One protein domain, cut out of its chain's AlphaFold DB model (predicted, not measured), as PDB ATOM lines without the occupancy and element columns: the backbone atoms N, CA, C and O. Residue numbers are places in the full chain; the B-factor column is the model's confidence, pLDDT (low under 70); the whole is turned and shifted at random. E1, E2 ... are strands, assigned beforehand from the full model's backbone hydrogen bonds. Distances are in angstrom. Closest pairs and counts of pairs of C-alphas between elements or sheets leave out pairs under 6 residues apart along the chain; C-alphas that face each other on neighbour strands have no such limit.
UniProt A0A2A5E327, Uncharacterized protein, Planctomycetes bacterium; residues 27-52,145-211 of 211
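Overview. This is residues 27 to 52 and 145 to 211 of the 211 residues of an uncharacterized protein of Planctomycetes bacterium (UniProt A0A2A5E327). Look for a sandwich of two four-stranded sheets, face to face, with the strands of one at 30 degrees to those of the other. The larger sheet, E4, E1, E8, E7, is twisted and curls over the smaller one, E3, E2, E5, E6; edge strand E4 comes close to E3 along one side, and E7 to E6 along the other. You read 93 printed residues with eight named strands, E1 to E8 along the chain, and no named helix: the class is all strand, and both sheets are all antiparallel in the orders just given. The whole is compact, with a radius of gyration of the C-alphas of 12.6 A and spans of 34 by 25 by 22 A.

Arrangement. Start in the larger sheet at E1, residues 27 to 34, an inner strand. On one side is edge strand E4, residues 158 to 166, antiparallel at 163 degrees; N 30 and O 161 are 2.9 A apart, within hydrogen-bond range. On its other side is E8, residues 202 to 210, antiparallel at 155 degrees, with N 31 and O 208 at 2.8 A; E8 bends by 52 degrees at residue 205. Edge strand E7, residues 192 to 199, forms a hairpin with E8, with N 195 and O 207 at 2.9 A. Now cross to the second sheet, where E2, residues 41 to 46, has N 44 and O 148 at 3.0 A with edge strand E3, residues 147 to 151. E2 also has N 45 and O 174 at 2.9 A with E5, residues 172 to 176. E5 and edge strand E6, residues 183 to 186, form a hairpin, with N 175 and O 183 at 2.8 A. Between the sheets, the closest C-alphas of E3 and E4 are those of Thr 148 and Leu 163, 6.2 A apart; those of E6 and E7 are Val 183 and Ile 197, 7.2 A apart. E2 and E4 are near each other, while E1 and E5, for instance, are apart.

Along the chain. Find C-alpha 27 at (-60.977, 68.960, 55.879); from there E1 runs 22.8 A to C-alpha 34. E4 spans 23.3 A, E7 23.0 A and E8 24.1 A, ending at C-alpha 210, (-65.945, 64.334, 60.938). In the other sheet E2 begins at (-73.938, 83.131, 63.990) and spans 17.3 A, E3 13.5 A, E5 13.1 A and E6 10.2 A.

Size, cuts and confidence. The two farthest C-alphas, Lys 155 and Lys 169, are 36.1 A apart. Residues 53 to 144 are not printed, in the link across the cut from E2 to E3; C-alphas 52 and 145 are 4.3 A apart. Of the links printed whole, none is long. The mean pLDDT of the printed part is 94.7, and no printed residue is under 70.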
ATOM      1  N   ASP A  27     -59.829  68.146  55.519       95.38
ATOM      2  CA  ASP A  27     -60.977  68.960  55.879       95.38
ATOM      3  C   ASP A  27     -61.623  68.440  57.165       95.38
ATOM      4  O   ASP A  27     -61.709  67.238  57.414       95.38
ATOM      5  N   VAL A  28     -62.139  69.367  57.962       97.62
ATOM      6  CA  VAL A  28     -63.023  69.069  59.087       97.62
ATOM      7  C   VAL A  28     -64.412  69.496  58.675       97.62
ATOM      8  O   VAL A  28     -64.620  70.651  58.310       97.62
ATOM      9  N   THR A  29     -65.373  68.586  58.747       98.06
ATOM     10  CA  THR A  29     -66.776  68.871  58.436       98.06
ATOM     11  C   THR A  29     -67.624  68.760  59.689       98.06
ATOM     12  O   THR A  29     -67.344  67.959  60.583       98.06
ATOM     13  N   GLY A  30     -68.670  69.576  59.761       97.69
ATOM     14  CA  GLY A  30     -69.613  69.554  60.865       97.69
ATOM     15  C   GLY A  30     -71.046  69.704  60.387       97.69
ATOM     16  O   GLY A  30     -71.339  70.549  59.543       97.69
ATOM     17  N   LYS A  31     -71.946  68.902  60.956       97.75
ATOM     18  CA  LYS A  31     -73.395  69.015  60.788       97.75
ATOM     19  C   LYS A  31     -74.034  69.369  62.125       97.75
ATOM     20  O   LYS A  31     -74.003  68.583  63.068       97.75
ATOM     21  N   LEU A  32     -74.611  70.559  62.198       95.75
ATOM     22  CA  LEU A  32     -75.398  71.043  63.325       95.75
ATOM     23  C   LEU A  32     -76.847  70.605  63.148       95.75
ATOM     24  O   LEU A  32     -77.429  70.863  62.097       95.75
ATOM     25  N   THR A  33     -77.449  70.045  64.194       95.81
ATOM     26  CA  THR A  33     -78.882  69.744  64.255       95.81
ATOM     27  C   THR A  33     -79.475  70.369  65.510       95.81
ATOM     28  O   THR A  33     -79.220  69.916  66.626       95.81
ATOM     29  N   PHE A  34     -80.286  71.411  65.351       92.50
ATOM     30  CA  PHE A  34     -80.939  72.105  66.455       92.50
ATOM     31  C   PHE A  34     -82.325  71.520  66.754       92.50
ATOM     32  O   PHE A  34     -83.175  71.385  65.873       92.50
ATOM     33  N   THR A  35     -82.593  71.242  68.030       87.62
ATOM     34  CA  THR A  35     -83.933  70.858  68.515       87.62
ATOM     35  C   THR A  35     -84.810  72.080  68.799       87.62
ATOM     36  O   THR A  35     -86.036  71.983  68.839       87.62
ATOM     37  N   LYS A  36     -84.185  73.250  68.973       80.88
ATOM     38  CA  LYS A  36     -84.816  74.559  69.199       80.88
ATOM     39  C   LYS A  36     -84.262  75.590  68.207       80.88
ATOM     40  O   LYS A  36     -83.548  75.242  67.281       80.88
ATOM     41  N   SER A  37     -84.606  76.869  68.359       77.25
ATOM     42  CA  SER A  37     -84.075  77.915  67.470       77.25
ATOM     43  C   SER A  37     -82.574  78.128  67.697       77.25
ATOM     44  O   SER A  37     -82.140  78.241  68.846       77.25
ATOM     45  N   ALA A  38     -81.814  78.201  66.604       78.00
ATOM     46  CA  ALA A  38     -80.419  78.627  66.590       78.00
ATOM     47  C   ALA A  38     -80.291  80.142  66.861       78.00
ATOM     48  O   ALA A  38     -81.234  80.907  66.612       78.00
ATOM     49  N   ASP A  39     -79.127  80.602  67.342       82.75
ATOM     50  CA  ASP A  39     -78.798  82.037  67.264       82.75
ATOM     51  C   ASP A  39     -78.468  82.421  65.806       82.75
ATOM     52  O   ASP A  39     -78.784  81.673  64.886       82.75
ATOM     53  N   PHE A  40     -77.903  83.605  65.560       92.00
ATOM     54  CA  PHE A  40     -77.684  84.095  64.191       92.00
ATOM     55  C   PHE A  40     -76.268  83.882  63.633       92.00
ATOM     56  O   PHE A  40     -76.028  84.214  62.474       92.00
ATOM     57  N   VAL A  41     -75.321  83.377  64.430       96.56
ATOM     58  CA  VAL A  41     -73.938  83.131  63.990       96.56
ATOM     59  C   VAL A  41     -73.239  82.091  64.869       96.56
ATOM     60  O   VAL A  41     -73.574  81.958  66.046       96.56
ATOM     61  N   MET A  42     -72.266  81.390  64.299       96.12
ATOM     62  CA  MET A  42     -71.327  80.481  64.960       96.12
ATOM     63  C   MET A  42     -69.897  80.802  64.511       96.12
ATOM     64  O   MET A  42     -69.689  81.224  63.371       96.12
ATOM     65  N   LEU A  43     -68.924  80.555  65.389       98.38
ATOM     66  CA  LEU A  43     -67.496  80.525  65.068       98.38
ATOM     67  C   LEU A  43     -66.922  79.163  65.475       98.38
ATOM     68  O   LEU A  43     -67.059  78.779  66.632       98.38
ATOM     69  N   ALA A  44     -66.271  78.460  64.553       98.38
ATOM     70  CA  ALA A  44     -65.498  77.255  64.850       98.38
ATOM     71  C   ALA A  44     -64.024  77.503  64.518       98.38
ATOM     72  O   ALA A  44     -63.741  78.047  63.453       98.38
ATOM     73  N   TYR A  45     -63.100  77.151  65.411       98.56
ATOM     74  CA  TYR A  45     -61.665  77.393  65.231       98.56
ATOM     75  C   TYR A  45     -60.796  76.413  66.017       98.56
ATOM     76  O   TYR A  45     -61.188  75.932  67.081       98.56
ATOM     77  N   PHE A  46     -59.600  76.128  65.505       98.38
ATOM     78  CA  PHE A  46     -58.598  75.353  66.238       98.38
ATOM     79  C   PHE A  46     -57.838  76.239  67.221       98.38
ATOM     80  O   PHE A  46     -57.174  77.183  66.805       98.38
ATOM     81  N   THR A  47     -57.913  75.921  68.513       98.00
ATOM     82  CA  THR A  47     -57.321  76.732  69.604       98.00
ATOM     83  C   THR A  47     -55.795  76.654  69.672       98.00
ATOM     84  O   THR A  47     -55.152  77.529  70.237       98.00
ATOM     85  N   GLU A  48     -55.213  75.614  69.077       97.25
ATOM     86  CA  GLU A  48     -53.762  75.380  69.021       97.25
ATOM     87  C   GLU A  48     -53.085  76.106  67.853       97.25
ATOM     88  O   GLU A  48     -51.861  76.080  67.719       97.25
ATOM     89  N   ASP A  49     -53.878  76.707  66.967       97.50
ATOM     90  CA  ASP A  49     -53.362  77.455  65.836       97.50
ATOM     91  C   ASP A  49     -53.138  78.923  66.201       97.50
ATOM     92  O   ASP A  49     -54.025  79.600  66.722       97.50
ATOM     93  N   HIS A  50     -51.949  79.410  65.853       96.50
ATOM     94  CA  HIS A  50     -51.524  80.791  66.063       96.50
ATOM     95  C   HIS A  50     -51.067  81.473  64.763       96.50
ATOM     96  O   HIS A  50     -50.303  82.439  64.793       96.50
ATOM     97  N   SER A  51     -51.474  80.940  63.605       96.12
ATOM     98  CA  SER A  51     -51.015  81.393  62.286       96.12
ATOM     99  C   SER A  51     -51.856  82.515  61.661       96.12
ATOM    100  O   SER A  51     -51.574  82.935  60.534       96.12
ATOM    101  N   LEU A  52     -52.865  83.049  62.362       95.56
ATOM    102  CA  LEU A  52     -53.672  84.156  61.851       95.56
ATOM    103  C   LEU A  52     -52.805  85.398  61.623       95.56
ATOM    104  O   LEU A  52     -52.277  86.021  62.546       95.56
ATOM    105  N   ALA A 145     -55.870  80.899  62.036       96.75
ATOM    106  CA  ALA A 145     -56.218  80.981  60.619       96.75
ATOM    107  C   ALA A 145     -57.174  79.850  60.211       96.75
ATOM    108  O   ALA A 145     -57.990  80.042  59.310       96.75
ATOM    109  N   PHE A 146     -57.129  78.708  60.904       97.50
ATOM    110  CA  PHE A 146     -58.064  77.595  60.713       97.50
ATOM    111  C   PHE A 146     -59.352  77.825  61.504       97.50
ATOM    112  O   PHE A 146     -59.640  77.145  62.494       97.50
ATOM    113  N   HIS A 147     -60.139  78.792  61.030       97.94
ATOM    114  CA  HIS A 147     -61.460  79.108  61.555       97.94
ATOM    115  C   HIS A 147     -62.513  79.196  60.447       97.94
ATOM    116  O   HIS A 147     -62.211  79.416  59.276       97.94
ATOM    117  N   THR A 148     -63.779  79.074  60.830       97.94
ATOM    118  CA  THR A 148     -64.919  79.333  59.952       97.94
ATOM    119  C   THR A 148     -66.033  80.044  60.710       97.94
ATOM    120  O   THR A 148     -66.276  79.781  61.891       97.94
ATOM    121  N   ILE A 149     -66.701  80.970  60.024       97.88
ATOM    122  CA  ILE A 149     -67.852  81.718  60.531       97.88
ATOM    123  C   ILE A 149     -69.068  81.257  59.748       97.88
ATOM    124  O   ILE A 149     -69.071  81.300  58.520       97.88
ATOM    125  N   VAL A 150     -70.119  80.868  60.457       96.75
ATOM    126  CA  VAL A 150     -71.351  80.389  59.833       96.75
ATOM    127  C   VAL A 150     -72.497  81.264  60.292       96.75
ATOM    128  O   VAL A 150     -72.795  81.334  61.484       96.75
ATOM    129  N   GLU A 151     -73.139  81.950  59.349       94.75
ATOM    130  CA  GLU A 151     -74.393  82.642  59.630       94.75
ATOM    131  C   GLU A 151     -75.519  81.618  59.767       94.75
ATOM    132  O   GLU A 151     -75.678  80.712  58.949       94.75
ATOM    133  N   LEU A 152     -76.285  81.755  60.843       93.00
ATOM    134  CA  LEU A 152     -77.335  80.821  61.209       93.00
ATOM    135  C   LEU A 152     -78.698  81.479  61.017       93.00
ATOM    136  O   LEU A 152     -78.921  82.648  61.350       93.00
ATOM    137  N   GLU A 153     -79.642  80.698  60.513       88.19
ATOM    138  CA  GLU A 153     -81.018  81.132  60.339       88.19
ATOM    139  C   GLU A 153     -81.903  80.507  61.411       88.19
ATOM    140  O   GLU A 153     -81.944  79.292  61.578       88.19
ATOM    141  N   LYS A 154     -82.699  81.333  62.097       82.06
ATOM    142  CA  LYS A 154     -83.534  80.902  63.234       82.06
ATOM    143  C   LYS A 154     -84.437  79.695  62.967       82.06
ATOM    144  O   LYS A 154     -84.799  79.009  63.924       82.06
ATOM    145  N   LYS A 155     -84.873  79.512  61.716       84.12
ATOM    146  CA  LYS A 155     -85.805  78.455  61.289       84.12
ATOM    147  C   LYS A 155     -85.100  77.231  60.702       84.12
ATOM    148  O   LYS A 155     -85.740  76.196  60.541       84.12
ATOM    149  N   LYS A 156     -83.811  77.338  60.381       86.94
ATOM    150  CA  LYS A 156     -83.045  76.254  59.778       86.94
ATOM    151  C   LYS A 156     -82.526  75.348  60.891       86.94
ATOM    152  O   LYS A 156     -81.716  75.763  61.714       86.94
ATOM    153  N   LYS A 157     -83.058  74.126  60.947       89.69
ATOM    154  CA  LYS A 157     -82.706  73.147  61.985       89.69
ATOM    155  C   LYS A 157     -81.386  72.445  61.707       89.69
ATOM    156  O   LYS A 157     -80.710  72.079  62.657       89.69
ATOM    157  N   GLU A 158     -81.033  72.277  60.437       93.81
ATOM    158  CA  GLU A 158     -79.801  71.611  60.030       93.81
ATOM    159  C   GLU A 158     -78.889  72.574  59.285       93.81
ATOM    160  O   GLU A 158     -79.313  73.211  58.320       93.81
ATOM    161  N   VAL A 159     -77.644  72.696  59.733       95.12
ATOM    162  CA  VAL A 159     -76.639  73.559  59.106       95.12
ATOM    163  C   VAL A 159     -75.339  72.785  58.997       95.12
ATOM    164  O   VAL A 159     -74.929  72.131  59.947       95.12
ATOM    165  N   GLU A 160     -74.686  72.869  57.848       96.44
ATOM    166  CA  GLU A 160     -73.389  72.243  57.617       96.44
ATOM    167  C   GLU A 160     -72.293  73.301  57.552       96.44
ATOM    168  O   GLU A 160     -72.539  74.450  57.173       96.44
ATOM    169  N   PHE A 161     -71.080  72.913  57.928       97.06
ATOM    170  CA  PHE A 161     -69.893  73.746  57.821       97.06
ATOM    171  C   PHE A 161     -68.652  72.904  57.550       97.06
ATOM    172  O   PHE A 161     -68.632  71.697  57.794       97.06
ATOM    173  N   SER A 162     -67.603  73.561  57.063       97.19
ATOM    174  CA  SER A 162     -66.289  72.950  56.896       97.19
ATOM    175  C   SER A 162     -65.167  73.922  57.245       97.19
ATOM    176  O   SER A 162     -65.309  75.140  57.105       97.19
ATOM    177  N   LEU A 163     -64.053  73.362  57.710       97.06
ATOM    178  CA  LEU A 163     -62.742  73.996  57.742       97.06
ATOM    179  C   LEU A 163     -61.860  73.217  56.777       97.06
ATOM    180  O   LEU A 163     -61.745  72.000  56.912       97.06
ATOM    181  N   LYS A 164     -61.283  73.909  55.799       95.19
ATOM    182  CA  LYS A 164     -60.482  73.269  54.759       95.19
ATOM    183  C   LYS A 164     -59.023  73.165  55.152       95.19
ATOM    184  O   LYS A 164     -58.534  74.017  55.896       95.19
ATOM    185  N   ASP A 165     -58.361  72.146  54.616       94.69
ATOM    186  CA  ASP A 165     -56.905  72.006  54.659       94.69
ATOM    187  C   ASP A 165     -56.337  72.117  56.085       94.69
ATOM    188  O   ASP A 165     -55.300  72.744  56.308       94.69
ATOM    189  N   VAL A 166     -57.007  71.517  57.076       96.00
ATOM    190  CA  VAL A 166     -56.593  71.620  58.480       96.00
ATOM    191  C   VAL A 166     -55.387  70.703  58.736       96.00
ATOM    192  O   VAL A 166     -55.514  69.483  58.591       96.00
ATOM    193  N   PRO A 167     -54.234  71.238  59.191       96.12
ATOM    194  CA  PRO A 167     -53.059  70.439  59.510       96.12
ATOM    195  C   PRO A 167     -53.351  69.378  60.568       96.12
ATOM    196  O   PRO A 167     -53.927  69.683  61.615       96.12
ATOM    197  N   ASP A 168     -52.878  68.155  60.335       95.06
ATOM    198  CA  ASP A 168     -53.126  66.978  61.184       95.06
ATOM    199  C   ASP A 168     -52.740  67.183  62.656       95.06
ATOM    200  O   ASP A 168     -53.342  66.591  63.548       95.06
ATOM    201  N   LYS A 169     -51.760  68.060  62.915       95.88
ATOM    202  CA  LYS A 169     -51.290  68.403  64.265       95.88
ATOM    203  C   LYS A 169     -52.303  69.178  65.112       95.88
ATOM    204  O   LYS A 169     -52.175  69.182  66.328       95.88
ATOM    205  N   LEU A 170     -53.234  69.896  64.488       97.56
ATOM    206  CA  LEU A 170     -54.251  70.657  65.211       97.56
ATOM    207  C   LEU A 170     -55.360  69.690  65.572       97.56
ATOM    208  O   LEU A 170     -55.889  69.072  64.662       97.56
ATOM    209  N   THR A 171     -55.751  69.550  66.831       97.69
ATOM    210  CA  THR A 171     -56.818  68.606  67.212       97.69
ATOM    211  C   THR A 171     -57.887  69.253  68.077       97.69
ATOM    212  O   THR A 171     -59.029  68.797  68.053       97.69
ATOM    213  N   LYS A 172     -57.572  70.339  68.788       98.38
ATOM    214  CA  LYS A 172     -58.499  71.018  69.703       98.38
ATOM    215  C   LYS A 172     -59.377  72.035  68.981       98.38
ATOM    216  O   LYS A 172     -59.023  73.213  68.858       98.38
ATOM    217  N   LEU A 173     -60.536  71.573  68.526       98.56
ATOM    218  CA  LEU A 173     -61.568  72.406  67.922       98.56
ATOM    219  C   LEU A 173     -62.447  73.028  69.013       98.56
ATOM    220  O   LEU A 173     -62.994  72.329  69.864       98.56
ATOM    221  N   ARG A 174     -62.627  74.344  68.939       98.62
ATOM    222  CA  ARG A 174     -63.594  75.095  69.735       98.62
ATOM    223  C   ARG A 174     -64.701  75.616  68.838       98.62
ATOM    224  O   ARG A 174     -64.434  76.196  67.786       98.62
ATOM    225  N   ILE A 175     -65.943  75.448  69.271       97.94
ATOM    226  CA  ILE A 175     -67.134  75.953  68.593       97.94
ATOM    227  C   ILE A 175     -67.895  76.854  69.558       97.94
ATOM    228  O   ILE A 175     -68.339  76.441  70.629       97.94
ATOM    229  N   TRP A 176     -68.053  78.108  69.157       97.44
ATOM    230  CA  TRP A 176     -68.735  79.135  69.922       97.44
ATOM    231  C   TRP A 176     -70.040  79.559  69.253       97.44
ATOM    232  O   TRP A 176     -70.107  79.768  68.037       97.44
ATOM    233  N   PHE A 177     -71.058  79.778  70.087       93.56
ATOM    234  CA  PHE A 177     -72.318  80.398  69.702       93.56
ATOM    235  C   PHE A 177     -72.696  81.486  70.712       93.56
ATOM    236  O   PHE A 177     -72.461  81.331  71.916       93.56
ATOM    237  N   PRO A 178     -73.396  82.546  70.289       93.44
ATOM    238  CA  PRO A 178     -73.910  83.528  71.224       93.44
ATOM    239  C   PRO A 178     -74.872  82.923  72.256       93.44
ATOM    240  O   PRO A 178     -75.922  82.404  71.893       93.44
ATOM    241  N   LYS A 179     -74.582  83.106  73.552       90.31
ATOM    242  CA  LYS A 179     -75.409  82.664  74.701       90.31
ATOM    243  C   LYS A 179     -75.481  81.151  74.937       90.31
ATOM    244  O   LYS A 179     -76.268  80.754  75.797       90.31
ATOM    245  N   TYR A 180     -74.747  80.337  74.188       92.94
ATOM    246  CA  TYR A 180     -74.631  78.902  74.448       92.94
ATOM    247  C   TYR A 180     -73.348  78.630  75.216       92.94
ATOM    248  O   TYR A 180     -72.452  79.475  75.288       92.94
ATOM    249  N   ASP A 181     -73.287  77.437  75.778       93.75
ATOM    250  CA  ASP A 181     -72.076  76.914  76.374       93.75
ATOM    251  C   ASP A 181     -71.083  76.661  75.220       93.75
ATOM    252  O   ASP A 181     -71.472  76.200  74.142       93.75
ATOM    253  N   THR A 182     -69.816  77.040  75.405       95.38
ATOM    254  CA  THR A 182     -68.787  76.813  74.375       95.38
ATOM    255  C   THR A 182     -68.507  75.318  74.277       95.38
ATOM    256  O   THR A 182     -68.451  74.634  75.299       95.38
ATOM    257  N   VAL A 183     -68.363  74.810  73.055       96.94
ATOM    258  CA  VAL A 183     -68.113  73.391  72.796       96.94
ATOM    259  C   VAL A 183     -66.641  73.214  72.459       96.94
ATOM    260  O   VAL A 183     -66.196  73.678  71.413       96.94
ATOM    261  N   ASP A 184     -65.914  72.520  73.327       97.50
ATOM    262  CA  ASP A 184     -64.523  72.132  73.105       97.50
ATOM    263  C   ASP A 184     -64.462  70.630  72.823       97.50
ATOM    264  O   ASP A 184     -65.040  69.827  73.559       97.50
ATOM    265  N   VAL A 185     -63.797  70.250  71.735       97.69
ATOM    266  CA  VAL A 185     -63.729  68.864  71.265       97.69
ATOM    267  C   VAL A 185     -62.379  68.573  70.627       97.69
ATOM    268  O   VAL A 185     -61.846  69.361  69.847       97.69
ATOM    269  N   GLU A 186     -61.823  67.410  70.949       97.81
ATOM    270  CA  GLU A 186     -60.646  66.880  70.270       97.81
ATOM    271  C   GLU A 186     -61.094  66.074  69.039       97.81
ATOM    272  O   GLU A 186     -61.829  65.096  69.171       97.81
ATOM    273  N   ILE A 187     -60.678  66.489  67.838       97.19
ATOM    274  CA  ILE A 187     -61.020  65.843  66.562       97.19
ATOM    275  C   ILE A 187     -59.749  65.504  65.764       97.19
ATOM    276  O   ILE A 187     -59.087  66.368  65.178       97.19
ATOM    277  N   LYS A 188     -59.400  64.215  65.752       96.25
ATOM    278  CA  LYS A 188     -58.231  63.663  65.044       96.25
ATOM    279  C   LYS A 188     -58.613  63.218  63.634       96.25
ATOM    280  O   LYS A 188     -59.786  63.002  63.345       96.25
ATOM    281  N   VAL A 189     -57.623  63.068  62.761       95.38
ATOM    282  CA  VAL A 189     -57.836  62.539  61.407       95.38
ATOM    283  C   VAL A 189     -58.406  61.117  61.476       95.38
ATOM    284  O   VAL A 189     -57.924  60.296  62.257       95.38
ATOM    285  N   GLY A 190     -59.429  60.834  60.670       95.38
ATOM    286  CA  GLY A 190     -60.131  59.551  60.623       95.38
ATOM    287  C   GLY A 190     -61.163  59.349  61.736       95.38
ATOM    288  O   GLY A 190     -61.605  58.219  61.946       95.38
ATOM    289  N   THR A 191     -61.542  60.400  62.470       96.38
ATOM    290  CA  THR A 191     -62.465  60.287  63.609       96.38
ATOM    291  C   THR A 191     -63.793  60.984  63.356       96.38
ATOM    292  O   THR A 191     -63.918  61.939  62.591       96.38
ATOM    293  N   THR A 192     -64.823  60.473  64.021       97.75
ATOM    294  CA  THR A 192     -66.143  61.092  64.094       97.75
ATOM    295  C   THR A 192     -66.458  61.359  65.557       97.75
ATOM    296  O   THR A 192     -66.194  60.511  66.406       97.75
ATOM    297  N   SER A 193     -67.021  62.526  65.850       97.31
ATOM    298  CA  SER A 193     -67.428  62.909  67.200       97.31
ATOM    299  C   SER A 193     -68.823  63.516  67.168       97.31
ATOM    300  O   SER A 193     -69.143  64.296  66.271       97.31
ATOM    301  N   GLU A 194     -69.661  63.158  68.134       97.94
ATOM    302  CA  GLU A 194     -70.966  63.778  68.339       97.94
ATOM    303  C   GLU A 194     -70.951  64.520  69.674       97.94
ATOM    304  O   GLU A 194     -70.654  63.935  70.716       97.94
ATOM    305  N   VAL A 195     -71.265  65.813  69.641       96.94
ATOM    306  CA  VAL A 195     -71.239  66.681  70.823       96.94
ATOM    307  C   VAL A 195     -72.541  67.456  70.967       96.94
ATOM    308  O   VAL A 195     -73.166  67.864  69.988       96.94
ATOM    309  N   ASP A 196     -72.957  67.674  72.209       96.44
ATOM    310  CA  ASP A 196     -74.182  68.403  72.515       96.44
ATOM    311  C   ASP A 196     -73.994  69.918  72.376       96.44
ATOM    312  O   ASP A 196     -73.034  70.500  72.877       96.44
ATOM    313  N   ILE A 197     -75.000  70.584  71.814       94.75
ATOM    314  CA  ILE A 197     -75.160  72.035  71.911       94.75
ATOM    315  C   ILE A 197     -75.977  72.316  73.168       94.75
ATOM    316  O   ILE A 197     -77.173  71.999  73.219       94.75
ATOM    317  N   LYS A 198     -75.357  72.928  74.179       94.56
ATOM    318  CA  LYS A 198     -76.009  73.253  75.454       94.56
ATOM    319  C   LYS A 198     -76.106  74.752  75.682       94.56
ATOM    320  O   LYS A 198     -75.334  75.538  75.146       94.56
ATOM    321  N   ARG A 199     -77.105  75.161  76.457       92.31
ATOM    322  CA  ARG A 199     -77.251  76.535  76.940       92.31
ATOM    323  C   ARG A 199     -77.714  76.506  78.379       92.31
ATOM    324  O   ARG A 199     -78.843  76.074  78.642       92.31
ATOM    325  N   ASN A 200     -76.867  76.985  79.287       88.75
ATOM    326  CA  ASN A 200     -77.088  76.874  80.730       88.75
ATOM    327  C   ASN A 200     -77.383  75.409  81.119       88.75
ATOM    328  O   ASN A 200     -78.374  75.134  81.801       88.75
ATOM    329  N   GLY A 201     -76.611  74.461  80.573       87.94
ATOM    330  CA  GLY A 201     -76.747  73.021  80.833       87.94
ATOM    331  C   GLY A 201     -77.926  72.312  80.149       87.94
ATOM    332  O   GLY A 201     -77.981  71.084  80.146       87.94
ATOM    333  N   LYS A 202     -78.864  73.037  79.526       92.12
ATOM    334  CA  LYS A 202     -79.998  72.436  78.800       92.12
ATOM    335  C   LYS A 202     -79.597  72.080  77.370       92.12
ATOM    336  O   LYS A 202     -78.929  72.879  76.726       92.12
ATOM    337  N   LEU A 203     -80.065  70.943  76.853       93.81
ATOM    338  CA  LEU A 203     -79.821  70.503  75.472       93.81
ATOM    339  C   LEU A 203     -80.629  71.329  74.452       93.81
ATOM    340  O   LEU A 203     -81.840  71.520  74.609       93.81
ATOM    341  N   TYR A 204     -79.961  71.804  73.401       93.75
ATOM    342  CA  TYR A 204     -80.534  72.605  72.307       93.75
ATOM    343  C   TYR A 204     -80.253  72.038  70.911       93.75
ATOM    344  O   TYR A 204     -80.820  72.523  69.928       93.75
ATOM    345  N   GLY A 205     -79.402  71.024  70.812       94.62
ATOM    346  CA  GLY A 205     -79.027  70.413  69.548       94.62
ATOM    347  C   GLY A 205     -77.798  69.535  69.692       94.62
ATOM    348  O   GLY A 205     -77.321  69.312  70.803       94.62
ATOM    349  N   LYS A 206     -77.293  69.072  68.556       96.88
ATOM    350  CA  LYS A 206     -76.085  68.260  68.442       96.88
ATOM    351  C   LYS A 206     -75.220  68.755  67.294       96.88
ATOM    352  O   LYS A 206     -75.726  69.382  66.361       96.88
ATOM    353  N   ILE A 207     -73.932  68.459  67.366       97.50
ATOM    354  CA  ILE A 207     -72.964  68.668  66.295       97.50
ATOM    355  C   ILE A 207     -72.335  67.315  65.993       97.50
ATOM    356  O   ILE A 207     -71.712  66.722  66.871       97.50
ATOM    357  N   LEU A 208     -72.494  66.841  64.762       98.44
ATOM    358  CA  LEU A 208     -71.758  65.698  64.240       98.44
ATOM    359  C   LEU A 208     -70.529  66.218  63.499       98.44
ATOM    360  O   LEU A 208     -70.671  66.895  62.483       98.44
ATOM    361  N   LEU A 209     -69.345  65.904  64.001       98.12
ATOM    362  CA  LEU A 209     -68.056  66.298  63.442       98.12
ATOM    363  C   LEU A 209     -67.381  65.103  62.791       98.12
ATOM    364  O   LEU A 209     -67.404  64.003  63.346       98.12
ATOM    365  N   LYS A 210     -66.753  65.331  61.642       97.75
ATOM    366  CA  LYS A 210     -65.945  64.334  60.938       97.75
ATOM    367  C   LYS A 210     -64.658  64.966  60.450       97.75
ATOM    368  O   LYS A 210     -64.680  66.090  59.938       97.75
ATOM    369  N   ARG A 211     -63.572  64.219  60.567       94.88
ATOM    370  CA  ARG A 211     -62.265  64.570  60.027       94.88
ATOM    371  C   ARG A 211     -61.546  63.322  59.555       94.88
ATOM    372  O   ARG A 211     -61.703  62.287  60.232       94.88
TER     373      ARG A 211